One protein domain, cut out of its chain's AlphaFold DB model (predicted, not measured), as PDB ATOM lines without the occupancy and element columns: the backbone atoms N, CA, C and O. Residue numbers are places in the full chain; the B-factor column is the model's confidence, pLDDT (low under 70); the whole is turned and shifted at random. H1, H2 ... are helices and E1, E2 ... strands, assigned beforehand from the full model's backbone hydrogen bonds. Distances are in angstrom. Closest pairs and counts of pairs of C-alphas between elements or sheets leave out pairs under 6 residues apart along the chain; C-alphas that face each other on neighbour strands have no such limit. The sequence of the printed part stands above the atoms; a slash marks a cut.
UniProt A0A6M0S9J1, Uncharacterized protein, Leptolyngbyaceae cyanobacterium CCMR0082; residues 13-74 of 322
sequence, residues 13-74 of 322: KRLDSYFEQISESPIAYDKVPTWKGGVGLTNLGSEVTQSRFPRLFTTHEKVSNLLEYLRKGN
ATOM      1  N   LYS A  13     -12.168  -1.161  31.833       95.56
ATOM      2  CA  LYS A  13     -12.316  -1.015  30.374       95.56
ATOM      3  C   LYS A  13     -13.401  -1.935  29.826       95.56
ATOM      4  O   LYS A  13     -14.162  -1.529  28.951       95.56
ATOM      5  N   ARG A  14     -13.484  -3.168  30.337       95.12
ATOM      6  CA  ARG A  14     -14.571  -4.094  29.982       95.12
ATOM      7  C   ARG A  14     -15.900  -3.635  30.557       95.12
ATOM      8  O   ARG A  14     -16.880  -3.630  29.824       95.12
ATOM      9  N   LEU A  15     -15.927  -3.228  31.828       95.62
ATOM     10  CA  LEU A  15     -17.139  -2.719  32.470       95.62
ATOM     11  C   LEU A  15     -17.713  -1.524  31.702       95.62
ATOM     12  O   LEU A  15     -18.902  -1.523  31.403       95.62
ATOM     13  N   ASP A  16     -16.874  -0.556  31.336       95.88
ATOM     14  CA  ASP A  16     -17.287   0.623  30.574       95.88
ATOM     15  C   ASP A  16     -17.806   0.232  29.184       95.88
ATOM     16  O   ASP A  16     -18.889   0.659  28.798       95.88
ATOM     17  N   SER A  17     -17.111  -0.668  28.478       96.00
ATOM     18  CA  SER A  17     -17.548  -1.142  27.159       96.00
ATOM     19  C   SER A  17     -18.863  -1.932  27.196       96.00
ATOM     20  O   SER A  17     -19.674  -1.791  26.283       96.00
ATOM     21  N   TYR A  18     -19.108  -2.745  28.231       95.88
ATOM     22  CA  TYR A  18     -20.407  -3.401  28.424       95.88
ATOM     23  C   TYR A  18     -21.487  -2.392  28.813       95.88
ATOM     24  O   TYR A  18     -22.602  -2.466  28.305       95.88
ATOM     25  N   PHE A  19     -21.159  -1.425  29.673       96.38
ATOM     26  CA  PHE A  19     -22.090  -0.391  30.107       96.38
ATOM     27  C   PHE A  19     -22.565   0.486  28.937       96.38
ATOM     28  O   PHE A  19     -23.761   0.730  28.804       96.38
ATOM     29  N   GLU A  20     -21.663   0.890  28.041       95.06
ATOM     30  CA  GLU A  20     -21.984   1.632  26.811       95.06
ATOM     31  C   GLU A  20     -22.845   0.832  25.814       95.06
ATOM     32  O   GLU A  20     -23.535   1.430  24.994       95.06
ATOM     33  N   GLN A  21     -22.835  -0.506  25.876       95.62
ATOM     34  CA  GLN A  21     -23.679  -1.362  25.028       95.62
ATOM     35  C   GLN A  21     -25.098  -1.551  25.583       95.62
ATOM     36  O   GLN A  21     -26.033  -1.710  24.801       95.62
ATOM     37  N   ILE A  22     -25.264  -1.567  26.912       95.75
ATOM     38  CA  ILE A  22     -26.568  -1.799  27.564       95.75
ATOM     39  C   ILE A  22     -27.315  -0.510  27.926       95.75
ATOM     40  O   ILE A  22     -28.533  -0.543  28.082       95.75
ATOM     41  N   SER A  23     -26.605   0.607  28.118       91.38
ATOM     42  CA  SER A  23     -27.199   1.872  28.557       91.38
ATOM     43  C   SER A  23     -27.496   2.797  27.377       91.38
ATOM     44  O   SER A  23     -26.656   3.030  26.515       91.38
ATOM     45  N   GLU A  24     -28.691   3.389  27.369       91.12
ATOM     46  CA  GLU A  24     -29.087   4.386  26.360       91.12
ATOM     47  C   GLU A  24     -28.306   5.711  26.490       91.12
ATOM     48  O   GLU A  24     -28.293   6.528  25.569       91.12
ATOM     49  N   SER A  25     -27.668   5.950  27.642       91.75
ATOM     50  CA  SER A  25     -26.898   7.159  27.946       91.75
ATOM     51  C   SER A  25     -25.726   6.840  28.883       91.75
ATOM     52  O   SER A  25     -25.963   6.314  29.971       91.75
ATOM     53  N   PRO A  26     -24.486   7.263  28.562       90.50
ATOM     54  CA  PRO A  26     -23.339   7.161  29.468       90.50
ATOM     55  C   PRO A  26     -23.345   8.227  30.586       90.50
ATOM     56  O   PRO A  26     -22.438   8.266  31.420       90.50
ATOM     57  N   ILE A  27     -24.348   9.114  30.598       93.81
ATOM     58  CA  ILE A  27     -24.483  10.244  31.524       93.81
ATOM     59  C   ILE A  27     -25.710  10.044  32.420       93.81
ATOM     60  O   ILE A  27     -26.830   9.878  31.929       93.81
ATOM     61  N   ALA A  28     -25.486  10.132  33.730       94.56
ATOM     62  CA  ALA A  28     -26.507  10.248  34.763       94.56
ATOM     63  C   ALA A  28     -26.829  11.729  35.035       94.56
ATOM     64  O   ALA A  28     -25.966  12.600  34.911       94.56
ATOM     65  N   TYR A  29     -28.067  12.018  35.444       94.38
ATOM     66  CA  TYR A  29     -28.505  13.366  35.819       94.38
ATOM     67  C   TYR A  29     -28.897  13.412  37.293       94.38
ATOM     68  O   TYR A  29     -30.030  13.072  37.651       94.38
ATOM     69  N   ASP A  30     -27.986  13.887  38.138       91.94
ATOM     70  CA  ASP A  30     -28.266  14.059  39.561       91.94
ATOM     71  C   ASP A  30     -29.253  15.208  39.768       91.94
ATOM     72  O   ASP A  30     -29.026  16.342  39.339       91.94
ATOM     73  N   LYS A  31     -30.358  14.913  40.457       93.44
ATOM     74  CA  LYS A  31     -31.370  15.895  40.857       93.44
ATOM     75  C   LYS A  31     -30.958  16.534  42.180       93.44
ATOM     76  O   LYS A  31     -31.314  16.030  43.243       93.44
ATOM     77  N   VAL A  32     -30.254  17.660  42.118       91.25
ATOM     78  CA  VAL A  32     -29.857  18.414  43.313       91.25
ATOM     79  C   VAL A  32     -30.915  19.490  43.606       91.25
ATOM     80  O   VAL A  32     -31.119  20.384  42.772       91.25
ATOM     81  N   PRO A  33     -31.620  19.433  44.755       92.00
ATOM     82  CA  PRO A  33     -32.553  20.481  45.151       92.00
ATOM     83  C   PRO A  33     -31.776  21.727  45.593       92.00
ATOM     84  O   PRO A  33     -31.050  21.709  46.587       92.00
ATOM     85  N   THR A  34     -31.942  22.825  44.862       91.06
ATOM     86  CA  THR A  34     -31.353  24.126  45.178       91.06
ATOM     87  C   THR A  34     -32.387  25.014  45.859       91.06
ATOM     88  O   THR A  34     -33.292  25.564  45.226       91.06
ATOM     89  N   TRP A  35     -32.233  25.149  47.175       90.38
ATOM     90  CA  TRP A  35     -33.033  26.024  48.028       90.38
ATOM     91  C   TRP A  35     -32.496  27.453  47.945       90.38
ATOM     92  O   TRP A  35     -31.322  27.691  48.234       90.38
ATOM     93  N   LYS A  36     -33.344  28.414  47.572       88.25
ATOM     94  CA  LYS A  36     -33.001  29.840  47.565       88.25
ATOM     95  C   LYS A  36     -33.896  30.584  48.549       88.25
ATOM     96  O   LYS A  36     -35.108  30.653  48.364       88.25
ATOM     97  N   GLY A  37     -33.291  31.142  49.596       87.94
ATOM     98  CA  GLY A  37     -33.959  32.098  50.476       87.94
ATOM     99  C   GLY A  37     -34.017  33.465  49.800       87.94
ATOM    100  O   GLY A  37     -32.981  34.092  49.593       87.94
ATOM    101  N   GLY A  38     -35.217  33.914  49.441       84.12
ATOM    102  CA  GLY A  38     -35.470  35.237  48.881       84.12
ATOM    103  C   GLY A  38     -35.989  36.186  49.956       84.12
ATOM    104  O   GLY A  38     -37.107  36.027  50.443       84.12
ATOM    105  N   VAL A  39     -35.203  37.206  50.302       80.12
ATOM    106  CA  VAL A  39     -35.687  38.334  51.112       80.12
ATOM    107  C   VAL A  39     -36.303  39.361  50.161       80.12
ATOM    108  O   VAL A  39     -35.603  40.199  49.596       80.12
ATOM    109  N   GLY A  40     -37.611  39.255  49.932       84.19
ATOM    110  CA  GLY A  40     -38.375  40.255  49.191       84.19
ATOM    111  C   GLY A  40     -38.738  41.444  50.081       84.19
ATOM    112  O   GLY A  40     -38.867  41.304  51.295       84.19
ATOM    113  N   LEU A  41     -38.972  42.613  49.473       86.06
ATOM    114  CA  LEU A  41     -39.296  43.854  50.197       86.06
ATOM    115  C   LEU A  41     -40.557  43.746  51.082       86.06
ATOM    116  O   LEU A  41     -40.729  44.526  52.014       86.06
ATOM    117  N   THR A  42     -41.446  42.801  50.766       87.75
ATOM    118  CA  THR A  42     -42.738  42.582  51.433       87.75
ATOM    119  C   THR A  42     -42.894  41.195  52.059       87.75
ATOM    120  O   THR A  42     -43.888  40.974  52.742       87.75
ATOM    121  N   ASN A  43     -41.970  40.253  51.825       78.88
ATOM    122  CA  ASN A  43     -42.071  38.884  52.337       78.88
ATOM    123  C   ASN A  43     -40.724  38.147  52.329       78.88
ATOM    124  O   ASN A  43     -39.939  38.254  51.386       78.88
ATOM    125  N   LEU A  44     -40.526  37.302  53.341       84.81
ATOM    126  CA  LEU A  44     -39.553  36.211  53.309       84.81
ATOM    127  C   LEU A  44     -40.153  35.052  52.504       84.81
ATOM    128  O   LEU A  44     -41.170  34.487  52.901       84.81
ATOM    129  N   GLY A  45     -39.535  34.706  51.376       84.12
ATOM    130  CA  GLY A  45     -39.934  33.579  50.534       84.12
ATOM    131  C   GLY A  45     -38.823  32.537  50.418       84.12
ATOM    132  O   GLY A  45     -37.639  32.872  50.435       84.12
ATOM    133  N   SER A  46     -39.196  31.269  50.261       88.56
ATOM    134  CA  SER A  46     -38.279  30.201  49.862       88.56
ATOM    135  C   SER A  46     -38.670  29.677  48.483       88.56
ATOM    136  O   SER A  46     -39.796  29.238  48.265       88.56
ATOM    137  N   GLU A  47     -37.734  29.720  47.538       89.31
ATOM    138  CA  GLU A  47     -37.901  29.106  46.225       89.31
ATOM    139  C   GLU A  47     -37.147  27.772  46.194       89.31
ATOM    140  O   GLU A  47     -35.961  27.701  46.534       89.31
ATOM    141  N   VAL A  48     -37.835  26.708  45.780       90.88
ATOM    142  CA  VAL A  48     -37.242  25.380  45.593       90.88
ATOM    143  C   VAL A  48     -37.095  25.136  44.101       90.88
ATOM    144  O   VAL A  48     -38.073  24.895  43.398       90.88
ATOM    145  N   THR A  49     -35.860  25.186  43.613       92.38
ATOM    146  CA  THR A  49     -35.540  24.859  42.218       92.38
ATOM    147  C   THR A  49     -34.855  23.497  42.168       92.38
ATOM    148  O   THR A  49     -34.060  23.167  43.044       92.38
ATOM    149  N   GLN A  50     -35.165  22.669  41.168       93.12
ATOM    150  CA  GLN A  50     -34.479  21.388  40.970       93.12
ATOM    151  C   GLN A  50     -33.482  21.517  39.822       93.12
ATOM    152  O   GLN A  50     -33.835  21.366  38.652       93.12
ATOM    153  N   SER A  51     -32.227  21.781  40.171       92.62
ATOM    154  CA  SER A  51     -31.118  21.678  39.226       92.62
ATOM    155  C   SER A  51     -30.851  20.212  38.863       92.62
ATOM    156  O   SER A  51     -31.000  19.312  39.694       92.62
ATOM    157  N   ARG A  52     -30.475  19.963  37.603       94.12
ATOM    158  CA  ARG A  52     -29.990  18.660  37.137       94.12
ATOM    159  C   ARG A  52     -28.602  18.840  36.557       94.12
ATOM    160  O   ARG A  52     -28.455  19.556  35.569       94.12
ATOM    161  N   PHE A  53     -27.611  18.195  37.156       93.81
ATOM    162  CA  PHE A  53     -26.236  18.246  36.672       93.81
ATOM    163  C   PHE A  53     -25.890  16.929  35.966       93.81
ATOM    164  O   PHE A  53     -26.143  15.865  36.537       93.81
ATOM    165  N   PRO A  54     -25.348  16.973  34.736       95.69
ATOM    166  CA  PRO A  54     -24.845  15.779  34.077       95.69
ATOM    167  C   PRO A  54     -23.558  15.320  34.770       95.69
ATOM    168  O   PRO A  54     -22.644  16.118  34.988       95.69
ATOM    169  N   ARG A  55     -23.457  14.026  35.064       95.88
ATOM    170  CA  ARG A  55     -22.206  13.375  35.466       95.88
ATOM    171  C   ARG A  55     -22.081  11.999  34.829       95.88
ATOM    172  O   ARG A  55     -23.061  11.418  34.374       95.88
ATOM    173  N   LEU A  56     -20.873  11.454  34.830       95.81
ATOM    174  CA  LEU A  56     -20.665  10.054  34.471       95.81
ATOM    175  C   LEU A  56     -21.199   9.136  35.584       95.81
ATOM    176  O   LEU A  56     -21.186   9.492  36.768       95.81
ATOM    177  N   PHE A  57     -21.645   7.941  35.198       96.56
ATOM    178  CA  PHE A  57     -21.944   6.877  36.153       96.56
ATOM    179  C   PHE A  57     -20.671   6.436  36.885       96.56
ATOM    180  O   PHE A  57     -19.613   6.245  36.275       96.56
ATOM    181  N   THR A  58     -20.784   6.251  38.196       94.75
ATOM    182  CA  THR A  58     -19.740   5.658  39.038       94.75
ATOM    183  C   THR A  58     -19.563   4.172  38.720       94.75
ATOM    184  O   THR A  58     -20.462   3.526  38.183       94.75
ATOM    185  N   THR A  59     -18.417   3.596  39.092       94.31
ATOM    186  CA  THR A  59     -18.153   2.156  38.929       94.31
ATOM    187  C   THR A  59     -19.251   1.295  39.557       94.31
ATOM    188  O   THR A  59     -19.690   0.333  38.936       94.31
ATOM    189  N   HIS A  60     -19.730   1.659  40.753       93.44
ATOM    190  CA  HIS A  60     -20.794   0.920  41.429       93.44
ATOM    191  C   HIS A  60     -22.107   0.963  40.634       93.44
ATOM    192  O   HIS A  60     -22.682  -0.084  40.368       93.44
ATOM    193  N   GLU A  61     -22.544   2.136  40.164       94.56
ATOM    194  CA  GLU A  61     -23.768   2.236  39.352       94.56
ATOM    195  C   GLU A  61     -23.644   1.484  38.018       94.56
ATOM    196  O   GLU A  61     -24.607   0.857  37.580       94.56
ATOM    197  N   LYS A  62     -22.465   1.493  37.381       95.44
ATOM    198  CA  LYS A  62     -22.201   0.705  36.165       95.44
ATOM    199  C   LYS A  62     -22.346  -0.798  36.427       95.44
ATOM    200  O   LYS A  62     -22.990  -1.485  35.637       95.44
ATOM    201  N   VAL A  63     -21.797  -1.296  37.541       94.25
ATOM    202  CA  VAL A  63     -21.953  -2.698  37.968       94.25
ATOM    203  C   VAL A  63     -23.415  -3.016  38.284       94.25
ATOM    204  O   VAL A  63     -23.931  -4.008  37.780       94.25
ATOM    205  N   SER A  64     -24.106  -2.171  39.052       94.25
ATOM    206  CA  SER A  64     -25.513  -2.379  39.421       94.25
ATOM    207  C   SER A  64     -26.434  -2.418  38.196       94.25
ATOM    208  O   SER A  64     -27.245  -3.334  38.082       94.25
ATOM    209  N   ASN A  65     -26.252  -1.509  37.231       95.00
ATOM    210  CA  ASN A  65     -26.997  -1.513  35.968       95.00
ATOM    211  C   ASN A  65     -26.701  -2.763  35.115       95.00
ATOM    212  O   ASN A  65     -27.616  -3.337  34.525       95.00
ATOM    213  N   LEU A  66     -25.440  -3.216  35.066       94.81
ATOM    214  CA  LEU A  66     -25.060  -4.447  34.364       94.81
ATOM    215  C   LEU A  66     -25.677  -5.693  35.017       94.81
ATOM    216  O   LEU A  66     -26.208  -6.548  34.312       94.81
ATOM    217  N   LEU A  67     -25.663  -5.785  36.349       93.81
ATOM    218  CA  LEU A  67     -26.300  -6.879  37.087       93.81
ATOM    219  C   LEU A  67     -27.824  -6.875  36.908       93.81
ATOM    220  O   LEU A  67     -28.409  -7.932  36.684       93.81
ATOM    221  N   GLU A  68     -28.471  -5.706  36.937       95.31
ATOM    222  CA  GLU A  68     -29.910  -5.588  36.682       95.31
ATOM    223  C   GLU A  68     -30.271  -6.031  35.254       95.31
ATOM    224  O   GLU A  68     -31.249  -6.758  35.064       95.31
ATOM    225  N   TYR A  69     -29.464  -5.656  34.255       95.12
ATOM    226  CA  TYR A  69     -29.621  -6.116  32.874       95.12
ATOM    227  C   TYR A  69     -29.479  -7.643  32.757       95.12
ATOM    228  O   TYR A  69     -30.349  -8.303  32.185       95.12
ATOM    229  N   LEU A  70     -28.426  -8.223  33.345       94.44
ATOM    230  CA  LEU A  70     -28.187  -9.671  33.326       94.44
ATOM    231  C   LEU A  70     -29.300 -10.452  34.040       94.44
ATOM    232  O   LEU A  70     -29.724 -11.493  33.536       94.44
ATOM    233  N   ARG A  71     -29.816  -9.936  35.164       93.50
ATOM    234  CA  ARG A  71     -30.946 -10.532  35.890       93.50
ATOM    235  C   ARG A  71     -32.234 -10.476  35.063       93.50
ATOM    236  O   ARG A  71     -32.895 -11.497  34.920       93.50
ATOM    237  N   LYS A  72     -32.566  -9.333  34.446       95.06
ATOM    238  CA  LYS A  72     -33.742  -9.202  33.554       95.06
ATOM    239  C   LYS A  72     -33.670 -10.110  32.323       95.06
ATOM    240  O   LYS A  72     -34.707 -10.540  31.829       95.06
ATOM    241  N   GLY A  73     -32.465 -10.384  31.823       94.69
ATOM    242  CA  GLY A  73     -32.233 -11.287  30.697       94.69
ATOM    243  C   GLY A  73     -32.150 -12.776  31.055       94.69
ATOM    244  O   GLY A  73     -31.941 -13.580  30.153       94.69
ATOM    245  N   ASN A  74     -32.283 -13.157  32.336       91.88
ATOM    246  CA  ASN A  74     -32.004 -14.513  32.838       91.88
ATOM    247  C   ASN A  74     -30.597 -15.031  32.456       91.88
ATOM    248  O   ASN A  74     -30.391 -16.224  32.243       91.88
TER     249      ASN A  74
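What this domain is: This is residues 13 to 74 of the 322 residues of an uncharacterized protein of Leptolyngbyaceae cyanobacterium CCMR0082 (UniProt A0A6M0S9J1). A long, twisted hairpin of two strands, E1 and E2, makes an arm, and helices H1 and H2 pack together as a small head at its base. The tip, residues 39 to 44, sticks out. The printed part has 62 residues, with named elements in the order H1, E1, E2, H2; the sheet is antiparallel, the class mixed. It is extended, radius of gyration of the C-alphas 18.8 A, spans 60 by 23 by 18 A.

Where its parts are: Find C-alpha 13 at (-12.316, -1.015, 30.374); from there H1, residues 13 to 22, runs 14.5 A. E1, residues 27 to 40, runs 37.5 A; E2, residues 43 to 56, 40.1 A. H2, residues 59 to 72, runs 20.0 A to C-alpha 72 at (-33.742, -9.202, 33.554).

How they stand to each other: In the hairpin E1 and E2, find N 28 and O 55 within hydrogen-bond range, 2.8 A. H1 and H2 touch, closest C-alphas Phe 19 and Lys 62, 6.2 A, at a steep tilt of 48 degrees, the same way. In both helices every O i to N i+4 pair is within hydrogen-bond range.

The domain as a whole: The farthest C-alphas, Leu 41 and Asn 74, are 61.3 A apart. The printed part has no cut, no long link and no residue under pLDDT 70.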